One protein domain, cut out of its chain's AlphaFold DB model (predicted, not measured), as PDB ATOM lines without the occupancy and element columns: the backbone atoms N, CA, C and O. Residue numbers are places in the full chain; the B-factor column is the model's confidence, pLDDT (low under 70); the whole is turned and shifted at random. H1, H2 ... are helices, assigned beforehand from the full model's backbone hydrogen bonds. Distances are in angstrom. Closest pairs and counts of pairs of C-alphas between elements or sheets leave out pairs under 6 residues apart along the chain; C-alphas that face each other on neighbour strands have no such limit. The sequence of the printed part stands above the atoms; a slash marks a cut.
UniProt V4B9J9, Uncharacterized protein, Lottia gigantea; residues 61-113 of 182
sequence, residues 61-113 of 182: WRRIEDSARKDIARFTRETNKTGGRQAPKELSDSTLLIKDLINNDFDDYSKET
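AT A GLANCE: This is residues 61 to 113 of the 182 residues of an uncharacterized protein of Lottia gigantea (UniProt V4B9J9). One long helix, H1, makes the longest part of the shape, and a wide loop beyond its end, residues 80 to 92, folds back to a short helix, H2, which packs across H1 at residues 65 to 72. From H2 the printed part runs on past H1 to a single small turn of helix, H3, which lies over a different side of H1 from H2, so that the long helix has a short one on each of two sides. The printed part has 53 residues, with three named helices in the order H1, H2, H3 and no named strand; the class is all helix, with 32 of the 53 residues in the named helices. The whole is only just compact, close to loose, with a radius of gyration of the C-alphas of 11.7 A, and the C-alphas span 36 by 25 by 17 A along their three main axes.

IN THESE COORDINATES: The printed part begins with H1, residues 61 to 79, the longest helix with 19 residues. Its first C-alpha, that of Trp 61, is at (-31.051, 25.964, 32.730), and its last, that of Thr 79, is at (-56.888, 28.761, 39.188), 26.8 A away; the fall in x shows which way it runs. Residues 80 to 92 hold no named element, and within them x falls further to C-alpha 84 at (-67.083, 29.329, 34.562) before it rises again toward H2. H2 is residues 93 to 101, nine residues from Asp 93 to Leu 101, and measures 12.4 A from first to last C-alpha. H3 is residues 109 to 112, four residues from Tyr 109 to Glu 112, and its last C-alpha is at (-44.442, 42.610, 40.666). One more residue, Thr 113, follows it.

HOW THE PARTS SIT: H1 and H2 touch, with 6 pairs of C-alphas within 8 A. The closest C-alphas of the two are those of Ala 68 and Thr 95, 5.0 A apart. H1 touches H2 with residues 65 to 72 alone. Their lines are about perpendicular, at 78 degrees, and their centres are 10.0 A apart. H3 is close to H1 but not clearly touching it, with 2 pairs of C-alphas within 8 A. The closest C-alphas of H1 and H3 are those of Ala 73 and Ser 110, 7.5 A apart, and the centres of the two helices are 12.5 A apart. H2 and H3 are apart, although they follow each other along the printed part. In H1 and H2 every pair of O of residue i and N of residue i+4 is within hydrogen-bond range. H3 is too short for such a pair, and its one pair of O of residue i and N of residue i+3 is not within range.

THE WHOLE: The two C-alphas farthest apart are those of Trp 61 and Gly 84, 36.2 A, one at the start of H1 and the other in the link from H1 to H2. That link is long, with 13 residues, and its C-alphas lie 8 to 21 A from the mean of the C-alphas. The link from H2 to H3 is short, with 7 residues. The first and last printed C-alphas, those of Trp 61 and Thr 113, are 23.2 A apart. The printed part runs from 61 to 113 and has no cut. The mean pLDDT of the printed part is 71.6. The model's confidence is under 70 at 19 residues, namely residues 82 to 87 and residues 101 to 113. Mean pLDDT is 83 over H1, 76 over H2 and 47 over H3.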
ATOM      1  N   TRP A  61     -30.410  26.063  31.423       81.38
ATOM      2  CA  TRP A  61     -31.051  25.964  32.730       81.38
ATOM      3  C   TRP A  61     -31.922  27.187  33.024       81.38
ATOM      4  O   TRP A  61     -33.089  27.026  33.362       81.38
ATOM      5  N   ARG A  62     -31.397  28.399  32.798       82.62
ATOM      6  CA  ARG A  62     -32.154  29.644  32.980       82.62
ATOM      7  C   ARG A  62     -33.426  29.674  32.127       82.62
ATOM      8  O   ARG A  62     -34.480  30.034  32.622       82.62
ATOM      9  N   ARG A  63     -33.358  29.250  30.862       84.56
ATOM     10  CA  ARG A  63     -34.540  29.212  29.979       84.56
ATOM     11  C   ARG A  63     -35.601  28.225  30.452       84.56
ATOM     12  O   ARG A  63     -36.788  28.521  30.360       84.56
ATOM     13  N   ILE A  64     -35.173  27.056  30.927       83.12
ATOM     14  CA  ILE A  64     -36.070  26.037  31.486       83.12
ATOM     15  C   ILE A  64     -36.750  26.586  32.746       83.12
ATOM     16  O   ILE A  64     -37.964  26.466  32.895       83.12
ATOM     17  N   GLU A  65     -35.980  27.246  33.606       83.31
ATOM     18  CA  GLU A  65     -36.462  27.903  34.818       83.31
ATOM     19  C   GLU A  65     -37.468  29.027  34.511       83.31
ATOM     20  O   GLU A  65     -38.551  29.057  35.093       83.31
ATOM     21  N   ASP A  66     -37.173  29.899  33.546       82.62
ATOM     22  CA  ASP A  66     -38.071  30.984  33.132       82.62
ATOM     23  C   ASP A  66     -39.365  30.460  32.492       82.62
ATOM     24  O   ASP A  66     -40.443  31.017  32.711       82.62
ATOM     25  N   SER A  67     -39.281  29.377  31.713       84.12
ATOM     26  CA  SER A  67     -40.462  28.713  31.149       84.12
ATOM     27  C   SER A  67     -41.349  28.145  32.255       84.12
ATOM     28  O   SER A  67     -42.547  28.421  32.281       84.12
ATOM     29  N   ALA A  68     -40.754  27.421  33.207       82.94
ATOM     30  CA  ALA A  68     -41.469  26.862  34.350       82.94
ATOM     31  C   ALA A  68     -42.120  27.962  35.208       82.94
ATOM     32  O   ALA A  68     -43.282  27.832  35.590       82.94
ATOM     33  N   ARG A  69     -41.419  29.082  35.443       83.06
ATOM     34  CA  ARG A  69     -41.972  30.278  36.108       83.06
ATOM     35  C   ARG A  69     -43.234  30.791  35.427       83.06
ATOM     36  O   ARG A  69     -44.242  31.004  36.100       83.06
ATOM     37  N   LYS A  70     -43.197  30.969  34.106       85.12
ATOM     38  CA  LYS A  70     -44.348  31.462  33.332       85.12
ATOM     39  C   LYS A  70     -45.531  30.502  33.387       85.12
ATOM     40  O   LYS A  70     -46.666  30.957  33.522       85.12
ATOM     41  N   ASP A  71     -45.269  29.203  33.310       83.94
ATOM     42  CA  ASP A  71     -46.314  28.180  33.357       83.94
ATOM     43  C   ASP A  71     -46.984  28.136  34.733       83.94
ATOM     44  O   ASP A  71     -48.211  28.138  34.814       83.94
ATOM     45  N   ILE A  72     -46.204  28.196  35.817       83.56
ATOM     46  CA  ILE A  72     -46.731  28.253  37.190       83.56
ATOM     47  C   ILE A  72     -47.538  29.534  37.404       83.56
ATOM     48  O   ILE A  72     -48.640  29.475  37.942       83.56
ATOM     49  N   ALA A  73     -47.030  30.689  36.965       82.56
ATOM     50  CA  ALA A  73     -47.745  31.956  37.094       82.56
ATOM     51  C   ALA A  73     -49.072  31.945  36.316       82.56
ATOM     52  O   ALA A  73     -50.101  32.389  36.831       82.56
ATOM     53  N   ARG A  74     -49.070  31.392  35.096       83.06
ATOM     54  CA  ARG A  74     -50.286  31.201  34.296       83.06
ATOM     55  C   ARG A  74     -51.272  30.287  35.014       83.06
ATOM     56  O   ARG A  74     -52.432  30.665  35.140       83.06
ATOM     57  N   PHE A  75     -50.804  29.144  35.512       83.62
ATOM     58  CA  PHE A  75     -51.627  28.192  36.250       83.62
ATOM     59  C   PHE A  75     -52.271  28.849  37.472       83.62
ATOM     60  O   PHE A  75     -53.488  28.823  37.589       83.62
ATOM     61  N   THR A  76     -51.496  29.539  38.314       82.00
ATOM     62  CA  THR A  76     -52.021  30.252  39.492       82.00
ATOM     63  C   THR A  76     -53.029  31.343  39.108       82.00
ATOM     64  O   THR A  76     -54.048  31.532  39.772       82.00
ATOM     65  N   ARG A  77     -52.785  32.074  38.013       81.56
ATOM     66  CA  ARG A  77     -53.733  33.082  37.516       81.56
ATOM     67  C   ARG A  77     -55.023  32.440  37.010       81.56
ATOM     68  O   ARG A  77     -56.089  33.009  37.203       81.56
ATOM     69  N   GLU A  78     -54.938  31.294  36.344       80.25
ATOM     70  CA  GLU A  78     -56.098  30.548  35.851       80.25
ATOM     71  C   GLU A  78     -56.885  29.890  36.988       80.25
ATOM     72  O   GLU A  78     -58.109  29.969  36.977       80.25
ATOM     73  N   THR A  79     -56.220  29.333  38.005       78.25
ATOM     74  CA  THR A  79     -56.888  28.761  39.188       78.25
ATOM     75  C   THR A  79     -57.630  29.817  39.998       78.25
ATOM     76  O   THR A  79     -58.681  29.529  40.560       78.25
ATOM     77  N   ASN A  80     -57.100  31.042  40.054       76.31
ATOM     78  CA  ASN A  80     -57.694  32.138  40.822       76.31
ATOM     79  C   ASN A  80     -58.787  32.894  40.048       76.31
ATOM     80  O   ASN A  80     -59.416  33.796  40.602       76.31
ATOM     81  N   LYS A  81     -59.026  32.563  38.772       77.62
ATOM     82  CA  LYS A  81     -60.149  33.125  38.015       77.62
ATOM     83  C   LYS A  81     -61.446  32.460  38.461       77.62
ATOM     84  O   LYS A  81     -61.789  31.361  38.036       77.62
ATOM     85  N   THR A  82     -62.208  33.170  39.278       58.34
ATOM     86  CA  THR A  82     -63.548  32.759  39.697       58.34
ATOM     87  C   THR A  82     -64.550  33.074  38.583       58.34
ATOM     88  O   THR A  82     -65.079  34.178  38.510       58.34
ATOM     89  N   GLY A  83     -64.793  32.126  37.675       61.03
ATOM     90  CA  GLY A  83     -65.858  32.275  36.680       61.03
ATOM     91  C   GLY A  83     -65.779  31.283  35.528       61.03
ATOM     92  O   GLY A  83     -65.062  31.540  34.568       61.03
ATOM     93  N   GLY A  84     -66.527  30.176  35.637       59.72
ATOM     94  CA  GLY A  84     -67.083  29.329  34.562       59.72
ATOM     95  C   GLY A  84     -66.192  28.801  33.425       59.72
ATOM     96  O   GLY A  84     -66.687  28.055  32.584       59.72
ATOM     97  N   ARG A  85     -64.916  29.176  33.343       64.44
ATOM     98  CA  ARG A  85     -64.007  28.745  32.279       64.44
ATOM     99  C   ARG A  85     -63.497  27.332  32.550       64.44
ATOM    100  O   ARG A  85     -63.511  26.858  33.683       64.44
ATOM    101  N   GLN A  86     -63.068  26.670  31.473       66.25
ATOM    102  CA  GLN A  86     -62.429  25.357  31.524       66.25
ATOM    103  C   GLN A  86     -61.350  25.309  32.608       66.25
ATOM    104  O   GLN A  86     -60.656  26.301  32.848       66.25
ATOM    105  N   ALA A  87     -61.231  24.143  33.245       68.19
ATOM    106  CA  ALA A  87     -60.236  23.901  34.277       68.19
ATOM    107  C   ALA A  87     -58.828  24.294  33.781       68.19
ATOM    108  O   ALA A  87     -58.518  24.060  32.607       68.19
ATOM    109  N   PRO A  88     -57.984  24.884  34.649       73.44
ATOM    110  CA  PRO A  88     -56.621  25.265  34.301       73.44
ATOM    111  C   PRO A  88     -55.863  24.087  33.702       73.44
ATOM    112  O   PRO A  88     -56.001  22.950  34.162       73.44
ATOM    113  N   LYS A  89     -55.040  24.355  32.688       77.56
ATOM    114  CA  LYS A  89     -54.218  23.306  32.082       77.56
ATOM    115  C   LYS A  89     -53.247  22.754  33.128       77.56
ATOM    116  O   LYS A  89     -52.521  23.524  33.751       77.56
ATOM    117  N   GLU A  90     -53.216  21.434  33.292       80.81
ATOM    118  CA  GLU A  90     -52.312  20.774  34.238       80.81
ATOM    119  C   GLU A  90     -50.846  21.146  33.958       80.81
ATOM    120  O   GLU A  90     -50.398  21.192  32.805       80.81
ATOM    121  N   LEU A  91     -50.104  21.446  35.027       81.38
ATOM    122  CA  LEU A  91     -48.669  21.709  34.951       81.38
ATOM    123  C   LEU A  91     -47.932  20.421  34.578       81.38
ATOM    124  O   LEU A  91     -48.266  19.345  35.064       81.38
ATOM    125  N   SER A  92     -46.895  20.531  33.751       82.19
ATOM    126  CA  SER A  92     -46.047  19.383  33.434       82.19
ATOM    127  C   SER A  92     -45.239  18.931  34.656       82.19
ATOM    128  O   SER A  92     -44.793  19.755  35.461       82.19
ATOM    129  N   ASP A  93     -44.971  17.627  34.755       78.50
ATOM    130  CA  ASP A  93     -44.185  17.031  35.850       78.50
ATOM    131  C   ASP A  93     -42.814  17.701  36.026       78.50
ATOM    132  O   ASP A  93     -42.337  17.908  37.140       78.50
ATOM    133  N   SER A  94     -42.181  18.104  34.918       76.00
ATOM    134  CA  SER A  94     -40.915  18.840  34.943       76.00
ATOM    135  C   SER A  94     -41.046  20.206  35.613       76.00
ATOM    136  O   SER A  94     -40.144  20.626  36.334       76.00
ATOM    137  N   THR A  95     -42.160  20.899  35.388       79.38
ATOM    138  CA  THR A  95     -42.421  22.222  35.960       79.38
ATOM    139  C   THR A  95     -42.726  22.120  37.452       79.38
ATOM    140  O   THR A  95     -42.251  22.953  38.225       79.38
ATOM    141  N   LEU A  96     -43.426  21.065  37.878       79.12
ATOM    142  CA  LEU A  96     -43.627  20.757  39.297       79.12
ATOM    143  C   LEU A  96     -42.297  20.461  40.006       79.12
ATOM    144  O   LEU A  96     -42.011  21.052  41.042       79.12
ATOM    145  N   LEU A  97     -41.429  19.645  39.405       78.75
ATOM    146  CA  LEU A  97     -40.094  19.377  39.955       78.75
ATOM    147  C   LEU A  97     -39.246  20.649  40.086       78.75
ATOM    148  O   LEU A  97     -38.541  20.828  41.078       78.75
ATOM    149  N   ILE A  98     -39.300  21.543  39.094       79.19
ATOM    150  CA  ILE A  98     -38.583  22.825  39.142       79.19
ATOM    151  C   ILE A  98     -39.137  23.717  40.261       79.19
ATOM    152  O   ILE A  98     -38.350  24.346  40.969       79.19
ATOM    153  N   LYS A  99     -40.463  23.732  40.456       73.44
ATOM    154  CA  LYS A  99     -41.111  24.433  41.571       73.44
ATOM    155  C   LYS A  99     -40.575  23.951  42.921       73.44
ATOM    156  O   LYS A  99     -40.174  24.775  43.735       73.44
ATOM    157  N   ASP A 100     -40.495  22.637  43.117       72.50
ATOM    158  CA  ASP A 100     -40.030  22.031  44.372       72.50
ATOM    159  C   ASP A 100     -38.527  22.256  44.627       72.50
ATOM    160  O   ASP A 100     -38.073  22.335  45.773       72.50
ATOM    161  N   LEU A 101     -37.729  22.356  43.558       69.31
ATOM    162  CA  LEU A 101     -36.283  22.590  43.635       69.31
ATOM    163  C   LEU A 101     -35.927  24.051  43.954       69.31
ATOM    164  O   LEU A 101     -34.889  24.303  44.573       69.31
ATOM    165  N   ILE A 102     -36.763  25.008  43.546       65.12
ATOM    166  CA  ILE A 102     -36.528  26.448  43.720       65.12
ATOM    167  C   ILE A 102     -37.491  26.971  44.792       65.12
ATOM    168  O   ILE A 102     -38.440  27.702  44.534       65.12
ATOM    169  N   ASN A 103     -37.218  26.594  46.037       54.09
ATOM    170  CA  ASN A 103     -38.108  26.843  47.170       54.09
ATOM    171  C   ASN A 103     -38.226  28.311  47.649       54.09
ATOM    172  O   ASN A 103     -38.728  28.503  48.746       54.09
ATOM    173  N   ASN A 104     -37.767  29.345  46.924       51.59
ATOM    174  CA  ASN A 104     -37.813  30.731  47.448       51.59
ATOM    175  C   ASN A 104     -37.971  31.890  46.433       51.59
ATOM    176  O   ASN A 104     -38.014  33.027  46.881       51.59
ATOM    177  N   ASP A 105     -38.093  31.667  45.115       52.69
ATOM    178  CA  ASP A 105     -38.062  32.777  44.127       52.69
ATOM    179  C   ASP A 105     -39.345  32.913  43.270       52.69
ATOM    180  O   ASP A 105     -39.335  33.574  42.228       52.69
ATOM    181  N   PHE A 106     -40.453  32.257  43.638       51.88
ATOM    182  CA  PHE A 106     -41.726  32.364  42.896       51.88
ATOM    183  C   PHE A 106     -42.740  33.314  43.534       51.88
ATOM    184  O   PHE A 106     -43.662  33.758  42.851       51.88
ATOM    185  N   ASP A 107     -42.569  33.646  44.813       54.97
ATOM    186  CA  ASP A 107     -43.518  34.495  45.535       54.97
ATOM    187  C   ASP A 107     -43.434  35.964  45.086       54.97
ATOM    188  O   ASP A 107     -44.455  36.656  45.061       54.97
ATOM    189  N   ASP A 108     -42.260  36.417  44.633       49.06
ATOM    190  CA  ASP A 108     -42.024  37.813  44.234       49.06
ATOM    191  C   ASP A 108     -42.670  38.181  42.885       49.06
ATOM    192  O   ASP A 108     -43.150  39.300  42.709       49.06
ATOM    193  N   TYR A 109     -42.838  37.225  41.964       47.16
ATOM    194  CA  TYR A 109     -43.497  37.499  40.677       47.16
ATOM    195  C   TYR A 109     -45.006  37.744  40.803       47.16
ATOM    196  O   TYR A 109     -45.584  38.427  39.961       47.16
ATOM    197  N   SER A 110     -45.651  37.225  41.854       49.72
ATOM    198  CA  SER A 110     -47.071  37.503  42.121       49.72
ATOM    199  C   SER A 110     -47.326  38.935  42.601       49.72
ATOM    200  O   SER A 110     -48.455  39.415  42.511       49.72
ATOM    201  N   LYS A 111     -46.284  39.624  43.088       48.94
ATOM    202  CA  LYS A 111     -46.362  41.002  43.590       48.94
ATOM    203  C   LYS A 111     -45.900  42.040  42.570       48.94
ATOM    204  O   LYS A 111     -46.355  43.176  42.639       48.94
ATOM    205  N   GLU A 112     -45.039  41.666  41.625       41.88
ATOM    206  CA  GLU A 112     -44.442  42.610  40.666       41.88
ATOM    207  C   GLU A 112     -45.181  42.722  39.324       41.88
ATOM    208  O   GLU A 112     -44.914  43.656  38.573       41.88
ATOM    209  N   THR A 113     -46.164  41.870  39.010       41.19
ATOM    210  CA  THR A 113     -47.008  42.070  37.815       41.19
ATOM    211  C   THR A 113     -48.222  42.966  38.099       41.19
ATOM    212  O   THR A 113     -49.358  42.553  37.885       41.19
TER     213      THR A 113